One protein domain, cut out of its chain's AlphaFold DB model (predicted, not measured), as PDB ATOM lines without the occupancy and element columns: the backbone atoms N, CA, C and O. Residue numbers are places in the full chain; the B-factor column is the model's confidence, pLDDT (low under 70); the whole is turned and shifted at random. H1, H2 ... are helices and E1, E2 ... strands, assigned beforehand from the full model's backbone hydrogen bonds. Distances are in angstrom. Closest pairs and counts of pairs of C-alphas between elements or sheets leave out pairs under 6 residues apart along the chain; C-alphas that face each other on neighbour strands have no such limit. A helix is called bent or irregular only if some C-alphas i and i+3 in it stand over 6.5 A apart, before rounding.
ATOM      1  N   TYR A  42      32.350 154.132 273.523       97.88
ATOM      2  CA  TYR A  42      32.187 153.636 274.878       97.88
ATOM      3  C   TYR A  42      31.377 152.347 274.869       97.88
ATOM      4  O   TYR A  42      30.470 152.176 274.058       97.88
ATOM      5  N   VAL A  43      31.688 151.436 275.787       97.56
ATOM      6  CA  VAL A  43      30.901 150.218 275.997       97.56
ATOM      7  C   VAL A  43      30.126 150.393 277.298       97.56
ATOM      8  O   VAL A  43      30.719 150.263 278.373       97.56
ATOM      9  N   PRO A  44      28.813 150.688 277.241       97.25
ATOM     10  CA  PRO A  44      28.032 150.857 278.450       97.25
ATOM     11  C   PRO A  44      27.986 149.566 279.264       97.25
ATOM     12  O   PRO A  44      27.907 148.466 278.701       97.25
ATOM     13  N   PRO A  45      27.977 149.668 280.600       96.38
ATOM     14  CA  PRO A  45      27.883 148.492 281.436       96.38
ATOM     15  C   PRO A  45      26.534 147.785 281.248       96.38
ATOM     16  O   PRO A  45      25.483 148.404 281.083       96.38
ATOM     17  N   GLN A  46      26.539 146.456 281.354       97.12
ATOM     18  CA  GLN A  46      25.339 145.639 281.129       97.12
ATOM     19  C   GLN A  46      24.188 145.959 282.093       97.12
ATOM     20  O   GLN A  46      23.021 145.855 281.721       97.12
ATOM     21  N   TRP A  47      24.493 146.368 283.326       95.62
ATOM     22  CA  TRP A  47      23.466 146.762 284.293       95.62
ATOM     23  C   TRP A  47      22.743 148.056 283.896       95.62
ATOM     24  O   TRP A  47      21.591 148.230 284.285       95.62
ATOM     25  N   PHE A  48      23.387 148.938 283.123       97.12
ATOM     26  CA  PHE A  48      22.753 150.131 282.565       97.12
ATOM     27  C   PHE A  48      21.820 149.736 281.418       97.12
ATOM     28  O   PHE A  48      20.647 150.087 281.441       97.12
ATOM     29  N   LEU A  49      22.302 148.920 280.473       97.94
ATOM     30  CA  LEU A  49      21.513 148.486 279.311       97.94
ATOM     31  C   LEU A  49      20.243 147.717 279.707       97.94
ATOM     32  O   LEU A  49      19.191 147.889 279.093       97.94
ATOM     33  N   LYS A  50      20.330 146.899 280.760       97.19
ATOM     34  CA  LYS A  50      19.195 146.157 281.335       97.19
ATOM     35  C   LYS A  50      18.341 146.991 282.296       97.19
ATOM     36  O   LYS A  50      17.307 146.517 282.758       97.19
ATOM     37  N   GLY A  51      18.797 148.188 282.648       96.31
ATOM     38  CA  GLY A  51      18.159 149.056 283.621       96.31
ATOM     39  C   GLY A  51      16.999 149.852 283.035       96.31
ATOM     40  O   GLY A  51      17.003 150.198 281.857       96.31
ATOM     41  N   TYR A  52      16.019 150.152 283.884       97.75
ATOM     42  CA  TYR A  52      14.892 151.022 283.552       97.75
ATOM     43  C   TYR A  52      15.345 152.482 283.503       97.75
ATOM     44  O   TYR A  52      16.298 152.848 284.198       97.75
ATOM     45  N   PHE A  53      14.647 153.328 282.749       98.25
ATOM     46  CA  PHE A  53      15.023 154.736 282.619       98.25
ATOM     47  C   PHE A  53      13.843 155.692 282.786       98.25
ATOM     48  O   PHE A  53      12.693 155.364 282.491       98.25
ATOM     49  N   LEU A  54      14.152 156.886 283.288       98.25
ATOM     50  CA  LEU A  54      13.272 158.054 283.261       98.25
ATOM     51  C   LEU A  54      13.495 158.825 281.960       98.25
ATOM     52  O   LEU A  54      14.577 158.755 281.393       98.25
ATOM     53  N   ALA A  55      12.517 159.601 281.505       98.06
ATOM     54  CA  ALA A  55      12.674 160.453 280.318       98.06
ATOM     55  C   ALA A  55      12.297 161.923 280.589       98.06
ATOM     56  O   ALA A  55      12.002 162.698 279.680       98.06
ATOM     57  N   ARG A  56      12.262 162.302 281.871       96.19
ATOM     58  CA  ARG A  56      11.955 163.652 282.341       96.19
ATOM     59  C   ARG A  56      12.678 163.893 283.664       96.19
ATOM     60  O   ARG A  56      12.523 163.114 284.600       96.19
ATOM     61  N   GLU A  57      13.432 164.984 283.741       90.88
ATOM     62  CA  GLU A  57      14.226 165.340 284.927       90.88
ATOM     63  C   GLU A  57      13.341 165.635 286.148       90.88
ATOM     64  O   GLU A  57      13.567 165.131 287.250       90.88
ATOM     65  N   LYS A  58      12.312 166.466 285.953       90.56
ATOM     66  CA  LYS A  58      11.428 166.942 287.023       90.56
ATOM     67  C   LYS A  58      10.039 166.365 286.856       90.56
ATOM     68  O   LYS A  58       9.440 166.516 285.795       90.56
ATOM     69  N   ASN A  59       9.513 165.787 287.934       92.56
ATOM     70  CA  ASN A  59       8.187 165.168 287.971       92.56
ATOM     71  C   ASN A  59       7.951 164.186 286.802       92.56
ATOM     72  O   ASN A  59       6.996 164.382 286.047       92.56
ATOM     73  N   PRO A  60       8.823 163.177 286.596       96.69
ATOM     74  CA  PRO A  60       8.573 162.153 285.590       96.69
ATOM     75  C   PRO A  60       7.236 161.467 285.859       96.69
ATOM     76  O   PRO A  60       6.923 161.112 286.995       96.69
ATOM     77  N   ASN A  61       6.451 161.265 284.805       97.25
ATOM     78  CA  ASN A  61       5.176 160.566 284.927       97.25
ATOM     79  C   ASN A  61       5.387 159.055 284.870       97.25
ATOM     80  O   ASN A  61       4.637 158.287 285.483       97.25
ATOM     81  N   TYR A  62       6.417 158.631 284.138       97.94
ATOM     82  CA  TYR A  62       6.607 157.241 283.787       97.94
ATOM     83  C   TYR A  62       8.024 156.741 284.026       97.94
ATOM     84  O   TYR A  62       9.013 157.473 283.966       97.94
ATOM     85  N   LEU A  63       8.097 155.432 284.237       97.88
ATOM     86  CA  LEU A  63       9.319 154.661 284.117       97.88
ATOM     87  C   LEU A  63       9.228 153.802 282.855       97.88
ATOM     88  O   LEU A  63       8.248 153.073 282.646       97.88
ATOM     89  N   PHE A  64      10.263 153.870 282.029       98.12
ATOM     90  CA  PHE A  64      10.374 153.112 280.791       98.12
ATOM     91  C   PHE A  64      11.199 151.849 281.006       98.12
ATOM     92  O   PHE A  64      11.956 151.742 281.973       98.12
ATOM     93  N   GLY A  65      10.992 150.868 280.124       96.88
ATOM     94  CA  GLY A  65      11.635 149.556 280.175       96.88
ATOM     95  C   GLY A  65      13.164 149.602 280.047       96.88
ATOM     96  O   GLY A  65      13.760 150.675 280.058       96.88
ATOM     97  N   PRO A  66      13.820 148.439 279.919       97.69
ATOM     98  CA  PRO A  66      15.267 148.380 279.747       97.69
ATOM     99  C   PRO A  66      15.756 149.256 278.586       97.69
ATOM    100  O   PRO A  66      15.188 149.193 277.492       97.69
ATOM    101  N   VAL A  67      16.836 150.018 278.795       98.12
ATOM    102  CA  VAL A  67      17.428 150.904 277.771       98.12
ATOM    103  C   VAL A  67      17.684 150.160 276.458       98.12
ATOM    104  O   VAL A  67      17.380 150.673 275.385       98.12
ATOM    105  N   GLN A  68      18.180 148.923 276.521       97.31
ATOM    106  CA  GLN A  68      18.437 148.113 275.326       97.31
ATOM    107  C   GLN A  68      17.180 147.841 274.481       97.31
ATOM    108  O   GLN A  68      17.291 147.705 273.267       97.31
ATOM    109  N   GLU A  69      15.994 147.745 275.095       96.62
ATOM    110  CA  GLU A  69      14.751 147.537 274.348       96.62
ATOM    111  C   GLU A  69      14.324 148.839 273.676       96.62
ATOM    112  O   GLU A  69      13.932 148.815 272.515       96.62
ATOM    113  N   PHE A  70      14.501 149.981 274.350       96.69
ATOM    114  CA  PHE A  70      14.303 151.295 273.740       96.69
ATOM    115  C   PHE A  70      15.211 151.505 272.521       96.69
ATOM    116  O   PHE A  70      14.711 151.878 271.462       96.69
ATOM    117  N   VAL A  71      16.507 151.181 272.603       96.56
ATOM    118  CA  VAL A  71      17.433 151.322 271.460       96.56
ATOM    119  C   VAL A  71      16.952 150.544 270.233       96.56
ATOM    120  O   VAL A  71      17.019 151.057 269.119       96.56
ATOM    121  N   LYS A  72      16.398 149.340 270.422       94.06
ATOM    122  CA  LYS A  72      15.839 148.547 269.313       94.06
ATOM    123  C   LYS A  72      14.655 149.233 268.625       94.06
ATOM    124  O   LYS A  72      14.430 148.977 267.447       94.06
ATOM    125  N   THR A  73      13.909 150.092 269.326       93.12
ATOM    126  CA  THR A  73      12.758 150.812 268.746       93.12
ATOM    127  C   THR A  73      13.154 151.982 267.851       93.12
ATOM    128  O   THR A  73      12.366 152.382 267.001       93.12
ATOM    129  N   LEU A  74      14.366 152.523 268.009       92.00
ATOM    130  CA  LEU A  74      14.780 153.756 267.336       92.00
ATOM    131  C   LEU A  74      15.027 153.576 265.833       92.00
ATOM    132  O   LEU A  74      14.884 154.535 265.078       92.00
ATOM    133  N   GLY A  75      15.373 152.360 265.399       84.25
ATOM    134  CA  GLY A  75      15.801 152.082 264.028       84.25
ATOM    135  C   GLY A  75      17.160 152.722 263.698       84.25
ATOM    136  O   GLY A  75      17.484 153.820 264.135       84.25
ATOM    137  N   GLY A  76      17.990 152.027 262.921       89.25
ATOM    138  CA  GLY A  76      19.333 152.498 262.552       89.25
ATOM    139  C   GLY A  76      20.461 151.777 263.285       89.25
ATOM    140  O   GLY A  76      20.243 150.754 263.935       89.25
ATOM    141  N   THR A  77      21.682 152.291 263.125       93.69
ATOM    142  CA  THR A  77      22.892 151.685 263.700       93.69
ATOM    143  C   THR A  77      23.276 152.428 264.980       93.69
ATOM    144  O   THR A  77      23.594 153.614 264.888       93.69
ATOM    145  N   PRO A  78      23.225 151.773 266.155       96.50
ATOM    146  CA  PRO A  78      23.575 152.408 267.416       96.50
ATOM    147  C   PRO A  78      25.093 152.428 267.639       96.50
ATOM    148  O   PRO A  78      25.741 151.380 267.586       96.50
ATOM    149  N   THR A  79      25.629 153.588 268.008       97.56
ATOM    150  CA  THR A  79      26.982 153.736 268.561       97.56
ATOM    151  C   THR A  79      26.886 154.389 269.934       97.56
ATOM    152  O   THR A  79      26.309 155.463 270.091       97.56
ATOM    153  N   TRP A  80      27.466 153.757 270.950       98.38
ATOM    154  CA  TRP A  80      27.568 154.352 272.279       98.38
ATOM    155  C   TRP A  80      28.847 155.168 272.397       98.38
ATOM    156  O   TRP A  80      29.930 154.698 272.039       98.38
ATOM    157  N   LEU A  81      28.710 156.383 272.914       98.38
ATOM    158  CA  LEU A  81      29.781 157.357 273.024       98.38
ATOM    159  C   LEU A  81      29.827 157.969 274.428       98.38
ATOM    160  O   LEU A  81      28.827 158.001 275.149       98.38
ATOM    161  N   ILE A  82      30.994 158.475 274.801       98.31
ATOM    162  CA  ILE A  82      31.231 159.240 276.026       98.31
ATOM    163  C   ILE A  82      32.211 160.373 275.731       98.31
ATOM    164  O   ILE A  82      33.084 160.216 274.878       98.31
ATOM    165  N   GLU A  83      32.081 161.493 276.436       97.94
ATOM    166  CA  GLU A  83      33.081 162.564 276.400       97.94
ATOM    167  C   GLU A  83      34.383 162.084 277.056       97.94
ATOM    168  O   GLU A  83      34.374 161.336 278.039       97.94
ATOM    169  N   ASP A  84      35.522 162.497 276.512       94.88
ATOM    170  CA  ASP A  84      36.844 162.138 277.021       94.88
ATOM    171  C   ASP A  84      37.063 162.571 278.479       94.88
ATOM    172  O   ASP A  84      37.424 161.744 279.319       94.88
ATOM    173  N   MET A  85      36.746 163.822 278.809       95.50
ATOM    174  CA  MET A  85      36.847 164.361 280.165       95.50
ATOM    175  C   MET A  85      35.912 163.643 281.145       95.50
ATOM    176  O   MET A  85      36.269 163.422 282.304       95.50
ATOM    177  N   GLU A  86      34.728 163.243 280.682       97.19
ATOM    178  CA  GLU A  86      33.764 162.510 281.498       97.19
ATOM    179  C   GLU A  86      34.265 161.097 281.815       97.19
ATOM    180  O   GLU A  86      34.154 160.632 282.954       97.19
ATOM    181  N   LEU A  87      34.888 160.427 280.841       96.25
ATOM    182  CA  LEU A  87      35.505 159.123 281.060       96.25
ATOM    183  C   LEU A  87      36.632 159.196 282.100       96.25
ATOM    184  O   LEU A  87      36.709 158.328 282.972       96.25
ATOM    185  N   GLU A  88      37.482 160.223 282.043       96.06
ATOM    186  CA  GLU A  88      38.541 160.421 283.041       96.06
ATOM    187  C   GLU A  88      37.971 160.702 284.436       96.06
ATOM    188  O   GLU A  88      38.436 160.125 285.424       96.06
ATOM    189  N   ARG A  89      36.891 161.489 284.533       96.56
ATOM    190  CA  ARG A  89      36.195 161.731 285.804       96.56
ATOM    191  C   ARG A  89      35.661 160.436 286.417       96.56
ATOM    192  O   ARG A  89      35.826 160.217 287.617       96.56
ATOM    193  N   ILE A  90      35.067 159.556 285.606       95.75
ATOM    194  CA  ILE A  90      34.595 158.232 286.047       95.75
ATOM    195  C   ILE A  90      35.759 157.373 286.538       95.75
ATOM    196  O   ILE A  90      35.652 156.768 287.604       95.75
ATOM    197  N   LYS A  91      36.868 157.317 285.791       95.06
ATOM    198  CA  LYS A  91      38.053 156.540 286.187       95.06
ATOM    199  C   LYS A  91      38.600 157.000 287.536       95.06
ATOM    200  O   LYS A  91      38.830 156.154 288.397       95.06
ATOM    201  N   SER A  92      38.742 158.312 287.740       96.44
ATOM    202  CA  SER A  92      39.189 158.882 289.018       96.44
ATOM    203  C   SER A  92      38.232 158.521 290.156       96.44
ATOM    204  O   SER A  92      38.664 158.016 291.185       96.44
ATOM    205  N   ALA A  93      36.921 158.691 289.961       94.12
ATOM    206  CA  ALA A  93      35.944 158.350 290.992       94.12
ATOM    207  C   ALA A  93      35.982 156.862 291.368       94.12
ATOM    208  O   ALA A  93      35.873 156.527 292.544       94.12
ATOM    209  N   ILE A  94      36.172 155.967 290.392       91.56
ATOM    210  CA  ILE A  94      36.319 154.527 290.647       91.56
ATOM    211  C   ILE A  94      37.572 154.241 291.482       91.56
ATOM    212  O   ILE A  94      37.501 153.422 292.398       91.56
ATOM    213  N   GLN A  95      38.696 154.906 291.195       94.81
ATOM    214  CA  GLN A  95      39.928 154.773 291.984       94.81
ATOM    215  C   GLN A  95      39.716 155.204 293.442       94.81
ATOM    216  O   GLN A  95      40.206 154.538 294.351       94.81
ATOM    217  N   ASP A  96      38.901 156.235 293.658       94.75
ATOM    218  CA  ASP A  96      38.531 156.735 294.986       94.75
ATOM    219  C   ASP A  96      37.388 155.937 295.652       94.75
ATOM    220  O   ASP A  96      36.899 156.304 296.723       94.75
ATOM    221  N   GLY A  97      36.911 154.855 295.023       91.31
ATOM    222  CA  GLY A  97      35.801 154.036 295.520       91.31
ATOM    223  C   GLY A  97      34.432 154.730 295.478       91.31
ATOM    224  O   GLY A  97      33.480 154.277 296.118       91.31
ATOM    225  N   GLN A  98      34.310 155.827 294.733       90.06
ATOM    226  CA  GLN A  98      33.090 156.612 294.596       90.06
ATOM    227  C   GLN A  98      32.240 156.150 293.408       90.06
ATOM    228  O   GLN A  98      32.728 155.717 292.365       90.06
ATOM    229  N   LYS A  99      30.920 156.299 293.553       89.56
ATOM    230  CA  LYS A  99      29.953 156.112 292.468       89.56
ATOM    231  C   LYS A  99      29.357 157.462 292.109       89.56
ATOM    232  O   LYS A  99      28.636 158.048 292.914       89.56
ATOM    233  N   ILE A 100      29.651 157.929 290.905       92.25
ATOM    234  CA  ILE A 100      29.228 159.239 290.406       92.25
ATOM    235  C   ILE A 100      28.276 159.080 289.228       92.25
ATOM    236  O   ILE A 100      28.443 158.178 288.415       92.25
ATOM    237  N   GLU A 101      27.283 159.956 289.114       94.88
ATOM    238  CA  GLU A 101      26.508 160.036 287.871       94.88
ATOM    239  C   GLU A 101      27.410 160.453 286.728       94.88
ATOM    240  O   GLU A 101      28.361 161.200 286.964       94.88
ATOM    241  N   TYR A 102      27.097 160.003 285.517       96.50
ATOM    242  CA  TYR A 102      27.822 160.414 284.326       96.50
ATOM    243  C   TYR A 102      26.959 160.391 283.073       96.50
ATOM    244  O   TYR A 102      25.951 159.685 283.023       96.50
ATOM    245  N   THR A 103      27.359 161.153 282.065       97.69
ATOM    246  CA  THR A 103      26.633 161.266 280.799       97.69
ATOM    247  C   THR A 103      27.221 160.334 279.747       97.69
ATOM    248  O   THR A 103      28.436 160.236 279.594       97.69
ATOM    249  N   ILE A 104      26.355 159.656 278.998       98.50
ATOM    250  CA  ILE A 104      26.721 158.944 277.772       98.50
ATOM    251  C   ILE A 104      25.757 159.305 276.648       98.50
ATOM    252  O   ILE A 104      24.610 159.694 276.880       98.50
ATOM    253  N   TYR A 105      26.215 159.114 275.421       98.31
ATOM    254  CA  TYR A 105      25.487 159.448 274.211       98.31
ATOM    255  C   TYR A 105      25.218 158.172 273.422       98.31
ATOM    256  O   TYR A 105      26.105 157.342 273.234       98.31
ATOM    257  N   LEU A 106      23.989 158.018 272.947       98.19
ATOM    258  CA  LEU A 106      23.632 157.035 271.936       98.19
ATOM    259  C   LEU A 106      23.477 157.756 270.605       98.19
ATOM    260  O   LEU A 106      22.468 158.415 270.364       98.19
ATOM    261  N   GLU A 107      24.475 157.621 269.748       96.56
ATOM    262  CA  GLU A 107      24.397 158.020 268.351       96.56
ATOM    263  C   GLU A 107      23.557 156.989 267.589       96.56
ATOM    264  O   GLU A 107      23.845 155.791 267.616       96.56
ATOM    265  N   MET A 108      22.510 157.454 266.916       95.06
ATOM    266  CA  MET A 108      21.666 156.655 266.035       95.06
ATOM    267  C   MET A 108      21.837 157.148 264.604       95.06
ATOM    268  O   MET A 108      21.214 158.134 264.199       95.06
ATOM    269  N   ALA A 109      22.671 156.446 263.839       91.44
ATOM    270  CA  ALA A 109      22.903 156.756 262.436       91.44
ATOM    271  C   ALA A 109      21.828 156.115 261.540       91.44
ATOM    272  O   ALA A 109      21.583 154.901 261.585       91.44
ATOM    273  N   SER A 110      21.211 156.933 260.686       85.00
ATOM    274  CA  SER A 110      20.289 156.529 259.619       85.00
ATOM    275  C   SER A 110      20.767 157.070 258.265       85.00
ATOM    276  O   SER A 110      21.680 157.891 258.207       85.00
ATOM    277  N   LYS A 111      20.150 156.636 257.152       79.44
ATOM    278  CA  LYS A 111      20.588 157.015 255.790       79.44
ATOM    279  C   LYS A 111      20.707 158.530 255.575       79.44
ATOM    280  O   LYS A 111      21.589 158.972 254.844       79.44
ATOM    281  N   ASN A 112      19.836 159.310 256.216       76.62
ATOM    282  CA  ASN A 112      19.704 160.742 255.944       76.62
ATOM    283  C   ASN A 112      20.021 161.627 257.154       76.62
ATOM    284  O   ASN A 112      20.107 162.840 257.000       76.62
ATOM    285  N   GLN A 113      20.161 161.049 258.348       83.06
ATOM    286  CA  GLN A 113      20.259 161.821 259.582       83.06
ATOM    287  C   GLN A 113      20.945 161.014 260.682       83.06
ATOM    288  O   GLN A 113      20.788 159.792 260.754       83.06
ATOM    289  N   THR A 114      21.642 161.717 261.565       90.69
ATOM    290  CA  THR A 114      22.096 161.183 262.848       90.69
ATOM    291  C   THR A 114      21.454 161.964 263.979       90.69
ATOM    292  O   THR A 114      21.341 163.189 263.915       90.69
ATOM    293  N   ALA A 115      21.012 161.237 264.999       93.88
ATOM    294  CA  ALA A 115      20.508 161.804 266.240       93.88
ATOM    295  C   ALA A 115      21.314 161.253 267.414       93.88
ATOM    296  O   ALA A 115      21.658 160.071 267.419       93.88
ATOM    297  N   TYR A 116      21.557 162.080 268.425       96.69
ATOM    298  CA  TYR A 116      22.190 161.661 269.669       96.69
ATOM    299  C   TYR A 116      21.163 161.674 270.796       96.69
ATOM    300  O   TYR A 116      20.501 162.681 271.033       96.69
ATOM    301  N   TRP A 117      21.037 160.560 271.506       97.69
ATOM    302  CA  TRP A 117      20.193 160.437 272.690       97.69
ATOM    303  C   TRP A 117      21.079 160.469 273.928       97.69
ATOM    304  O   TRP A 117      21.937 159.605 274.109       97.69
ATOM    305  N   VAL A 118      20.892 161.485 274.764       98.19
ATOM    306  CA  VAL A 118      21.779 161.780 275.890       98.19
ATOM    307  C   VAL A 118      21.209 161.170 277.159       98.19
ATOM    308  O   VAL A 118      20.150 161.585 277.638       98.19
ATOM    309  N   PHE A 119      21.919 160.194 277.716       98.62
ATOM    310  CA  PHE A 119      21.557 159.526 278.958       98.62
ATOM    311  C   PHE A 119      22.452 159.985 280.102       98.62
ATOM    312  O   PHE A 119      23.673 159.941 279.993       98.62
ATOM    313  N   VAL A 120      21.844 160.314 281.238       97.69
ATOM    314  CA  VAL A 120      22.540 160.384 282.524       97.69
ATOM    315  C   VAL A 120      22.425 159.027 283.200       97.69
ATOM    316  O   VAL A 120      21.325 158.527 283.427       97.69
ATOM    317  N   VAL A 121      23.559 158.410 283.503       97.69
ATOM    318  CA  VAL A 121      23.668 157.087 284.111       97.69
ATOM    319  C   VAL A 121      23.687 157.204 285.633       97.69
ATOM    320  O   VAL A 121      24.437 157.991 286.206       97.69
ATOM    321  N   PHE A 122      22.883 156.373 286.296       94.50
ATOM    322  CA  PHE A 122      22.759 156.298 287.750       94.50
ATOM    323  C   PHE A 122      23.425 155.014 288.268       94.50
ATOM    324  O   PHE A 122      22.773 153.964 288.335       94.50
ATOM    325  N   PRO A 123      24.697 155.047 288.706       91.44
ATOM    326  CA  PRO A 123      25.345 153.870 289.297       91.44
ATOM    327  C   PRO A 123      24.875 153.570 290.733       91.44
ATOM    328  O   PRO A 123      25.488 152.779 291.449       91.44
ATOM    329  N   PHE A 124      23.791 154.195 291.186       91.00
ATOM    330  CA  PHE A 124      23.279 154.077 292.545       91.00
ATOM    331  C   PHE A 124      22.518 152.775 292.766       91.00
ATOM    332  O   PHE A 124      21.792 152.301 291.897       91.00
ATOM    333  N   GLU A 125      22.667 152.190 293.951       87.88
ATOM    334  CA  GLU A 125      22.008 150.924 294.301       87.88
ATOM    335  C   GLU A 125      20.630 151.117 294.937       87.88
ATOM    336  O   GLU A 125      19.826 150.180 294.957       87.88
ATOM    337  N   SER A 126      20.346 152.333 295.410       91.56
ATOM    338  CA  SER A 126      19.097 152.702 296.065       91.56
ATOM    339  C   SER A 126      18.608 154.082 295.637       91.56
ATOM    340  O   SER A 126      19.379 154.956 295.227       91.56
ATOM    341  N   THR A 127      17.305 154.295 295.798       93.44
ATOM    342  CA  THR A 127      16.667 155.593 295.578       93.44
ATOM    343  C   THR A 127      17.181 156.657 296.553       93.44
ATOM    344  O   THR A 127      17.253 157.835 296.217       93.44
ATOM    345  N   GLN A 128      17.616 156.255 297.749       93.69
ATOM    346  CA  GLN A 128      18.250 157.130 298.732       93.69
ATOM    347  C   GLN A 128      19.583 157.674 298.217       93.69
ATOM    348  O   GLN A 128      19.819 158.874 298.321       93.69
ATOM    349  N   MET A 129      20.429 156.824 297.625       93.12
ATOM    350  CA  MET A 129      21.680 157.266 296.998       93.12
ATOM    351  C   MET A 129      21.409 158.185 295.802       93.12
ATOM    352  O   MET A 129      22.047 159.228 295.675       93.12
ATOM    353  N   TRP A 130      20.412 157.844 294.977       94.06
ATOM    354  CA  TRP A 130      19.942 158.707 293.891       94.06
ATOM    355  C   TRP A 130      19.550 160.092 294.412       94.06
ATOM    356  O   TRP A 130      20.073 161.095 293.933       94.06
ATOM    357  N   TYR A 131      18.708 160.168 295.443       94.88
ATOM    358  CA  TYR A 131      18.258 161.438 296.013       94.88
ATOM    359  C   TYR A 131      19.390 162.210 296.703       94.88
ATOM    360  O   TYR A 131      19.464 163.432 296.575       94.88
ATOM    361  N   ALA A 132      20.311 161.517 297.381       93.56
ATOM    362  CA  ALA A 132      21.488 162.129 297.988       93.56
ATOM    363  C   ALA A 132      22.348 162.859 296.943       93.56
ATOM    364  O   ALA A 132      22.763 163.989 297.195       93.56
ATOM    365  N   ALA A 133      22.527 162.282 295.749       90.88
ATOM    366  CA  ALA A 133      23.231 162.942 294.650       90.88
ATOM    367  C   ALA A 133      22.524 164.234 294.187       90.88
ATOM    368  O   ALA A 133      23.168 165.274 294.050       90.88
ATOM    369  N   ARG A 134      21.186 164.232 294.057       92.50
ATOM    370  CA  ARG A 134      20.419 165.458 293.725       92.50
ATOM    371  C   ARG A 134      20.541 166.497 294.827       92.50
ATOM    372  O   ARG A 134      20.644 167.688 294.546       92.50
ATOM    373  N   ARG A 135      20.508 166.061 296.085       93.88
ATOM    374  CA  ARG A 135      20.630 166.940 297.248       93.88
ATOM    375  C   ARG A 135      22.015 167.562 297.360       93.88
ATOM    376  O   ARG A 135      22.095 168.723 297.748       93.88
ATOM    377  N   ALA A 136      23.069 166.845 296.979       91.75
ATOM    378  CA  ALA A 136      24.417 167.399 296.911       91.75
ATOM    379  C   ALA A 136      24.501 168.569 295.914       91.75
ATOM    380  O   ALA A 136      25.127 169.578 296.219       91.75
ATOM    381  N   PHE A 137      23.808 168.477 294.773       87.94
ATOM    382  CA  PHE A 137      23.821 169.523 293.745       87.94
ATOM    383  C   PHE A 137      22.819 170.665 294.003       87.94
ATOM    384  O   PHE A 137      23.148 171.842 293.885       87.94
ATOM    385  N   HIS A 138      21.579 170.344 294.382       90.88
ATOM    386  CA  HIS A 138      20.492 171.326 294.529       90.88
ATOM    387  C   HIS A 138      20.272 171.820 295.967       90.88
ATOM    388  O   HIS A 138      19.426 172.692 296.209       90.88
ATOM    389  N   GLY A 139      20.985 171.261 296.947       94.44
ATOM    390  CA  GLY A 139      20.855 171.612 298.357       94.44
ATOM    391  C   GLY A 139      19.416 171.473 298.860       94.44
ATOM    392  O   GLY A 139      18.738 170.472 298.626       94.44
ATOM    393  N   ARG A 140      18.916 172.512 299.540       92.94
ATOM    394  CA  ARG A 140      17.559 172.530 300.123       92.94
ATOM    395  C   ARG A 140      16.438 172.453 299.078       92.94
ATOM    396  O   ARG A 140      15.344 172.017 299.416       92.94
ATOM    397  N   LYS A 141      16.695 172.841 297.820       93.88
ATOM    398  CA  LYS A 141      15.692 172.798 296.738       93.88
ATOM    399  C   LYS A 141      15.404 171.376 296.253       93.88
ATOM    400  O   LYS A 141      14.386 171.159 295.605       93.88
ATOM    401  N   ALA A 142      16.276 170.414 296.570       94.25
ATOM    402  CA  ALA A 142      16.120 169.037 296.124       94.25
ATOM    403  C   ALA A 142      14.805 168.406 296.598       94.25
ATOM    404  O   ALA A 142      14.194 167.661 295.842       94.25
ATOM    405  N   GLU A 143      14.335 168.747 297.799       94.31
ATOM    406  CA  GLU A 143      13.072 168.220 298.329       94.31
ATOM    407  C   GLU A 143      11.882 168.656 297.473       94.31
ATOM    408  O   GLU A 143      11.096 167.825 297.025       94.31
ATOM    409  N   ALA A 144      11.806 169.948 297.154       93.75
ATOM    410  CA  ALA A 144      10.729 170.497 296.336       93.75
ATOM    411  C   ALA A 144      10.735 169.952 294.897       93.75
ATOM    412  O   ALA A 144       9.676 169.834 294.288       93.75
ATOM    413  N   TYR A 145      11.909 169.634 294.341       92.19
ATOM    414  CA  TYR A 145      12.028 169.149 292.961       92.19
ATOM    415  C   TYR A 145      11.949 167.629 292.820       92.19
ATOM    416  O   TYR A 145      11.462 167.145 291.802       92.19
ATOM    417  N   TYR A 146      12.438 166.882 293.810       95.38
ATOM    418  CA  TYR A 146      12.680 165.446 293.681       95.38
ATOM    419  C   TYR A 146      12.122 164.616 294.836       95.38
ATOM    420  O   TYR A 146      12.194 163.395 294.750       95.38
ATOM    421  N   GLY A 147      11.569 165.218 295.897       95.38
ATOM    422  CA  GLY A 147      11.027 164.484 297.048       95.38
ATOM    423  C   GLY A 147       9.906 163.525 296.642       95.38
ATOM    424  O   GLY A 147       9.975 162.329 296.908       95.38
ATOM    425  N   LYS A 148       8.938 164.013 295.855       96.00
ATOM    426  CA  LYS A 148       7.874 163.166 295.292       96.00
ATOM    427  C   LYS A 148       8.433 162.049 294.399       96.00
ATOM    428  O   LYS A 148       8.077 160.886 294.581       96.00
ATOM    429  N   THR A 149       9.341 162.389 293.480       96.12
ATOM    430  CA  THR A 149       9.978 161.421 292.573       96.12
ATOM    431  C   THR A 149      10.752 160.352 293.339       96.12
ATOM    432  O   THR A 149      10.712 159.181 292.976       96.12
ATOM    433  N   LYS A 150      11.441 160.727 294.423       96.38
ATOM    434  CA  LYS A 150      12.136 159.792 295.312       96.38
ATOM    435  C   LYS A 150      11.145 158.766 295.864       96.38
ATOM    436  O   LYS A 150      11.385 157.572 295.729       96.38
ATOM    437  N   ASP A 151      10.025 159.199 296.428       96.62
ATOM    438  CA  ASP A 151       9.056 158.267 297.015       96.62
ATOM    439  C   ASP A 151       8.415 157.359 295.947       96.62
ATOM    440  O   ASP A 151       8.145 156.181 296.187       96.62
ATOM    441  N   GLU A 152       8.185 157.881 294.741       97.38
ATOM    442  CA  GLU A 152       7.690 157.117 293.588       97.38
ATOM    443  C   GLU A 152       8.691 156.057 293.112       97.38
ATOM    444  O   GLU A 152       8.323 154.895 292.913       97.38
ATOM    445  N   LEU A 153       9.966 156.426 292.985       96.62
ATOM    446  CA  LEU A 153      11.048 155.515 292.618       96.62
ATOM    447  C   LEU A 153      11.301 154.459 293.694       96.62
ATOM    448  O   LEU A 153      11.620 153.319 293.369       96.62
ATOM    449  N   GLU A 154      11.153 154.802 294.972       96.56
ATOM    450  CA  GLU A 154      11.237 153.842 296.073       96.56
ATOM    451  C   GLU A 154      10.121 152.793 295.975       96.56
ATOM    452  O   GLU A 154      10.398 151.592 296.000       96.56
ATOM    453  N   ARG A 155       8.872 153.213 295.725       96.31
ATOM    454  CA  ARG A 155       7.761 152.278 295.465       96.31
ATOM    455  C   ARG A 155       7.990 151.416 294.223       96.31
ATOM    456  O   ARG A 155       7.648 150.233 294.235       96.31
ATOM    457  N   ALA A 156       8.549 151.982 293.155       96.00
ATOM    458  CA  ALA A 156       8.888 151.241 291.942       96.00
ATOM    459  C   ALA A 156       9.977 150.187 292.212       96.00
ATOM    460  O   ALA A 156       9.835 149.026 291.817       96.00
ATOM    461  N   ALA A 157      11.018 150.556 292.964       95.12
ATOM    462  CA  ALA A 157      12.120 149.673 293.325       95.12
ATOM    463  C   ALA A 157      11.662 148.475 294.171       95.12
ATOM    464  O   ALA A 157      12.136 147.362 293.935       95.12
ATOM    465  N   LEU A 158      10.697 148.663 295.082       94.81
ATOM    466  CA  LEU A 158      10.074 147.574 295.854       94.81
ATOM    467  C   LEU A 158       9.372 146.530 294.969       94.81
ATOM    468  O   LEU A 158       9.228 145.379 295.369       94.81
ATOM    469  N   LYS A 159       8.965 146.909 293.753       94.38
ATOM    470  CA  LYS A 159       8.364 146.017 292.749       94.38
ATOM    471  C   LYS A 159       9.384 145.464 291.744       94.38
ATOM    472  O   LYS A 159       8.996 144.839 290.763       94.38
ATOM    473  N   GLY A 160      10.677 145.711 291.961       93.69
ATOM    474  CA  GLY A 160      11.764 145.281 291.078       93.69
ATOM    475  C   GLY A 160      12.113 146.263 289.956       93.69
ATOM    476  O   GLY A 160      13.044 146.003 289.196       93.69
ATOM    477  N   PHE A 161      11.436 147.412 289.863       94.38
ATOM    478  CA  PHE A 161      11.689 148.411 288.825       94.38
ATOM    479  C   PHE A 161      12.708 149.452 289.299       94.38
ATOM    480  O   PHE A 161      12.357 150.484 289.866       94.38
ATOM    481  N   LYS A 162      13.998 149.173 289.092       94.31
ATOM    482  CA  LYS A 162      15.092 150.075 289.489       94.31
ATOM    483  C   LYS A 162      15.515 150.972 288.327       94.31
ATOM    484  O   LYS A 162      16.064 150.473 287.343       94.31
ATOM    485  N   ALA A 163      15.309 152.280 288.464       95.44
ATOM    486  CA  ALA A 163      15.834 153.263 287.521       95.44
ATOM    487  C   ALA A 163      17.372 153.274 287.560       95.44
ATOM    488  O   ALA A 163      17.976 153.371 288.629       95.44
ATOM    489  N   ARG A 164      18.003 153.153 286.392       96.94
ATOM    490  CA  ARG A 164      19.465 153.172 286.203       96.94
ATOM    491  C   ARG A 164      19.934 154.324 285.333       96.94
ATOM    492  O   ARG A 164      21.141 154.496 285.177       96.94
ATOM    493  N   SER A 165      19.010 155.088 284.773       97.88
ATOM    494  CA  SER A 165      19.334 156.258 283.979       97.88
ATOM    495  C   SER A 165      18.151 157.191 283.792       97.88
ATOM    496  O   SER A 165      17.007 156.881 284.137       97.88
ATOM    497  N   GLU A 166      18.454 158.338 283.207       98.00
ATOM    498  CA  GLU A 166      17.495 159.282 282.669       98.00
ATOM    499  C   GLU A 166      17.911 159.679 281.255       98.00
ATOM    500  O   GLU A 166      19.042 160.106 281.036       98.00
ATOM    501  N   LEU A 167      16.995 159.547 280.301       98.50
ATOM    502  CA  LEU A 167      17.106 160.165 278.992       98.50
ATOM    503  C   LEU A 167      16.783 161.654 279.143       98.50
ATOM    504  O   LEU A 167      15.645 162.012 279.453       98.50
ATOM    505  N   ARG A 168      17.784 162.509 278.938       96.38
ATOM    506  CA  ARG A 168      17.677 163.938 279.236       96.38
ATOM    507  C   ARG A 168      17.490 164.799 277.998       96.38
ATOM    508  O   ARG A 168      16.700 165.737 278.035       96.38
ATOM    509  N   PHE A 169      18.164 164.457 276.904       95.06
ATOM    510  CA  PHE A 169      18.103 165.230 275.667       95.06
ATOM    511  C   PHE A 169      18.103 164.328 274.439       95.06
ATOM    512  O   PHE A 169      18.647 163.220 274.455       95.06
ATOM    513  N   ARG A 170      17.550 164.860 273.352       96.12
ATOM    514  CA  ARG A 170      17.835 164.413 271.992       96.12
ATOM    515  C   ARG A 170      18.513 165.563 271.261       96.12
ATOM    516  O   ARG A 170      18.056 166.696 271.379       96.12
ATOM    517  N   ILE A 171      19.588 165.272 270.544       94.88
ATOM    518  CA  ILE A 171      20.328 166.234 269.732       94.88
ATOM    519  C   ILE A 171      20.214 165.804 268.277       94.88
ATOM    520  O   ILE A 171      20.483 164.651 267.941       94.88
ATOM    521  N   GLU A 172      19.834 166.733 267.415       91.31
ATOM    522  CA  GLU A 172      19.756 166.549 265.969       91.31
ATOM    523  C   GLU A 172      20.253 167.805 265.285       91.31
ATOM    524  O   GLU A 172      19.964 168.904 265.743       91.31
ATOM    525  N   ASN A 173      20.974 167.646 264.174       87.62
ATOM    526  CA  ASN A 173      21.547 168.782 263.448       87.62
ATOM    527  C   ASN A 173      22.362 169.708 264.375       87.62
ATOM    528  O   ASN A 173      22.338 170.922 264.218       87.62
ATOM    529  N   ASN A 174      23.057 169.116 265.352       86.88
ATOM    530  CA  ASN A 174      23.857 169.786 266.383       86.88
ATOM    531  C   ASN A 174      23.060 170.695 267.337       86.88
ATOM    532  O   ASN A 174      23.650 171.469 268.085       86.88
ATOM    533  N   GLU A 175      21.733 170.563 267.370       90.69
ATOM    534  CA  GLU A 175      20.852 171.323 268.252       90.69
ATOM    535  C   GLU A 175      20.129 170.404 269.238       90.69
ATOM    536  O   GLU A 175      19.665 169.314 268.891       90.69
ATOM    537  N   ILE A 176      20.014 170.852 270.491       93.88
ATOM    538  CA  ILE A 176      19.215 170.166 271.508       93.88
ATOM    539  C   ILE A 176      17.736 170.377 271.183       93.88
ATOM    540  O   ILE A 176      17.258 171.509 271.097       93.88
ATOM    541  N   SER A 177      16.990 169.281 271.063       93.88
ATOM    542  CA  SER A 177      15.543 169.326 270.899       93.88
ATOM    543  C   SER A 177      14.882 170.011 272.097       93.88
ATOM    544  O   SER A 177      15.153 169.680 273.250       93.88
ATOM    545  N   SER A 178      13.957 170.931 271.825       93.12
ATOM    546  CA  SER A 178      13.129 171.574 272.851       93.12
ATOM    547  C   SER A 178      12.009 170.672 273.380       93.12
ATOM    548  O   SER A 178      11.345 171.019 274.359       93.12
ATOM    549  N   GLN A 179      11.774 169.522 272.742       95.12
ATOM    550  CA  GLN A 179      10.768 168.565 273.186       95.12
ATOM    551  C   GLN A 179      11.255 167.805 274.417       95.12
ATOM    552  O   GLN A 179      12.397 167.351 274.483       95.12
ATOM    553  N   VAL A 180      10.352 167.598 275.374       95.75
ATOM    554  CA  VAL A 180      10.641 166.749 276.530       95.75
ATOM    555  C   VAL A 180      10.784 165.299 276.052       95.75
ATOM    556  O   VAL A 180       9.873 164.807 275.378       95.75
ATOM    557  N   PRO A 181      11.871 164.584 276.407       97.56
ATOM    558  CA  PRO A 181      12.089 163.229 275.912       97.56
ATOM    559  C   PRO A 181      10.943 162.264 276.229       97.56
ATOM    560  O   PRO A 181      10.578 161.476 275.367       97.56
ATOM    561  N   GLU A 182      10.330 162.353 277.415       97.81
ATOM    562  CA  GLU A 182       9.160 161.547 277.797       97.81
ATOM    563  C   GLU A 182       8.006 161.704 276.798       97.81
ATOM    564  O   GLU A 182       7.469 160.705 276.327       97.81
ATOM    565  N   ASP A 183       7.668 162.937 276.419       96.44
ATOM    566  CA  ASP A 183       6.564 163.212 275.492       96.44
ATOM    567  C   ASP A 183       6.919 162.759 274.066       96.44
ATOM    568  O   ASP A 183       6.095 162.178 273.354       96.44
ATOM    569  N   MET A 184       8.181 162.953 273.669       95.62
ATOM    570  CA  MET A 184       8.706 162.533 272.372       95.62
ATOM    571  C   MET A 184       8.649 161.011 272.193       95.62
ATOM    572  O   MET A 184       8.135 160.532 271.181       95.62
ATOM    573  N   ILE A 185       9.155 160.236 273.157       96.31
ATOM    574  CA  ILE A 185       9.217 158.773 273.020       96.31
ATOM    575  C   ILE A 185       7.836 158.120 273.135       96.31
ATOM    576  O   ILE A 185       7.609 157.090 272.500       96.31
ATOM    577  N   LEU A 186       6.903 158.734 273.872       94.62
ATOM    578  CA  LEU A 186       5.505 158.301 273.916       94.62
ATOM    579  C   LEU A 186       4.800 158.532 272.577       94.62
ATOM    580  O   LEU A 186       4.147 157.625 272.067       94.62
ATOM    581  N   GLY A 187       4.936 159.730 272.005       92.88
ATOM    582  CA  GLY A 187       4.206 160.116 270.798       92.88
ATOM    583  C   GLY A 187       4.811 159.574 269.504       92.88
ATOM    584  O   GLY A 187       4.103 159.003 268.681       92.88
ATOM    585  N   GLN A 188       6.117 159.761 269.305       91.56
ATOM    586  CA  GLN A 188       6.772 159.527 268.009       91.56
ATOM    587  C   GLN A 188       7.340 158.116 267.875       91.56
ATOM    588  O   GLN A 188       7.353 157.558 266.782       91.56
ATOM    589  N   TYR A 189       7.795 157.534 268.985       90.38
ATOM    590  CA  TYR A 189       8.465 156.229 268.993       90.38
ATOM    591  C   TYR A 189       7.582 155.109 269.548       90.38
ATOM    592  O   TYR A 189       8.006 153.955 269.573       90.38
ATOM    593  N   ASN A 190       6.357 155.435 269.989       87.62
ATOM    594  CA  ASN A 190       5.417 154.498 270.611       87.62
ATOM    595  C   ASN A 190       6.082 153.654 271.721       87.62
ATOM    596  O   ASN A 190       5.792 152.467 271.904       87.62
ATOM    597  N   CYS A 191       7.034 154.257 272.441       93.12
ATOM    598  CA  CYS A 191       7.753 153.600 273.516       93.12
ATOM    599  C   CYS A 191       6.821 153.516 274.722       93.12
ATOM    600  O   CYS A 191       6.603 154.498 275.432       93.12
ATOM    601  N   LYS A 192       6.233 152.340 274.941       94.06
ATOM    602  CA  LYS A 192       5.296 152.142 276.044       94.06
ATOM    603  C   LYS A 192       6.025 152.138 277.392       94.06
ATOM    604  O   LYS A 192       6.982 151.373 277.561       94.06
ATOM    605  N   PRO A 193       5.562 152.920 278.380       96.69
ATOM    606  CA  PRO A 193       6.130 152.851 279.710       96.69
ATOM    607  C   PRO A 193       5.741 151.546 280.404       96.69
ATOM    608  O   PRO A 193       4.684 150.966 280.157       96.69
ATOM    609  N   VAL A 194       6.599 151.082 281.311       97.00
ATOM    610  CA  VAL A 194       6.332 149.868 282.099       97.00
ATOM    611  C   VAL A 194       5.574 150.175 283.386       97.00
ATOM    612  O   VAL A 194       4.935 149.288 283.952       97.00
ATOM    613  N   LEU A 195       5.649 151.423 283.854       97.38
ATOM    614  CA  LEU A 195       5.057 151.861 285.109       97.38
ATOM    615  C   LEU A 195       4.665 153.339 285.027       97.38
ATOM    616  O   LEU A 195       5.468 154.174 284.614       97.38
ATOM    617  N   ASN A 196       3.458 153.664 285.477       97.31
ATOM    618  CA  ASN A 196       3.079 155.015 285.874       97.31
ATOM    619  C   ASN A 196       3.582 155.250 287.305       97.31
ATOM    620  O   ASN A 196       3.233 154.499 288.216       97.31
ATOM    621  N   LEU A 197       4.425 156.263 287.504       96.69
ATOM    622  CA  LEU A 197       5.090 156.522 288.783       96.69
ATOM    623  C   LEU A 197       4.113 157.016 289.856       96.69
ATOM    624  O   LEU A 197       4.174 156.551 290.998       96.69
TER     625      LEU A 197
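What this domain is: This is residues 42 to 197 of the 205 residues of an uncharacterized protein of delta proteobacterium NaphS2 (UniProt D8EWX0). A strongly twisted sheet of seven strands curls round the helix H2, with H6 on the same face, while a helical hairpin, H4 and H5, lies past the end of the sheet where E5 stops and E6 starts. H3 only grazes the sheet, with its residues 86 to 90 near E3 and E4, and residues 91 to 97, of which 91 to 95 belong to H3, stick out free. The printed part has 156 residues, with six named helices and seven named strands along the chain in the order H1 E1 E2 H2 E3 H3 E4 E5 H4 H5 E6 H6 E7; the class is mixed, helices and strands. The sheet is mixed and runs E3 E4 E5 E6 E1 E2 E7. The whole is compact, with a radius of gyration of the C-alphas of 15.4 A and spans of 45 by 37 by 27 A.

How they stand to each other: Start at H1, residues 46 to 49, which only grazes the sheet with its residues 47 to 49. Next come E1, residues 52 to 54, and E2, residues 62 to 66, an antiparallel hairpin at 144 degrees; look for N 64 and O 53, 2.9 A apart. H2, residues 67 to 74, follows, and the sheet curls round it. H1 and H2 only just touch, with 3 pairs of C-alphas within 8 A, the closest being those of Leu 49 and Val 67 at 5.0 A. The edge strand E3, residues 77 to 83, and E4, residues 102 to 109, are antiparallel at 149 degrees, with N 81 and O 105 at 2.8 A. Between them H3, residues 84 to 95, only grazes the sheet with its residues 86 to 90; its closest C-alphas to E4 are those of Glu 86 and Tyr 102, 6.9 A apart. E4 and E5, residues 114 to 121, form a hairpin at 157 degrees, with N 106 and O 117 at 2.8 A. Move on to H4, residues 127 to 138, and H5, residues 141 to 158: this helical hairpin touches, closest at the C-alphas of Arg 135 and Ala 142, 5.1 A, with a shallow tilt of 14 degrees, opposite ways. H5 is irregular, with C-alphas 145 and 148 7.6 A apart and a kink of 45 degrees near residue 148. H4 is not on the sheet, and H5 only grazes it with its residues 152 to 157. E6, residues 163 to 172, is antiparallel to E5 at 152 degrees, with N 116 and O 171 at 2.8 A, and parallel to E1 at 55 degrees, with N 164 and O 52 at 2.8 A. H6, residues 181 to 187, is on the same face as H2, two layers with helices on one face, at a height over the sheet of 5.6 A and over none of the strands; its closest C-alphas to E6 are those of Pro 181 and Phe 169, 6.3 A. E7, residues 193 to 196, is the other edge strand, antiparallel to E2 at 150 degrees, with N 63 and O 195 at 2.9 A. E6, H6 and E7 make a split strand-helix-strand unit, two strands of one sheet that are not neighbours, with a helix between them along the chain and E1 and E2 between them in the sheet, and its crossover is right-handed. Every O i to N i+4 pair is within hydrogen-bond range in H3, H4 and H6; H2 has 3 of 4, H5 has 12 of 14, and H1 is too short for such a pair.

Where its parts are: Find C-alpha 46 at (25.339, 145.639, 281.129), where H1 begins. E4 spans 22.7 A from C-alpha 102 to C-alpha 109, E5 21.7 A and E3 19.6 A. H5 begins at C-alpha 141, at (15.692, 172.798, 296.738), and spans 25.9 A; E6 spans 25.6 A, H3 17.0 A and H4 16.2 A. E7 ends at C-alpha 196, at (3.079, 155.015, 285.874).

The domain as a whole: The C-alphas farthest apart are those of Lys 111 and Arg 140, 47.1 A. The printed part has no cut, and no link between named elements is long. Mean pLDDT of the printed part is 94.6, and no printed residue is under 70.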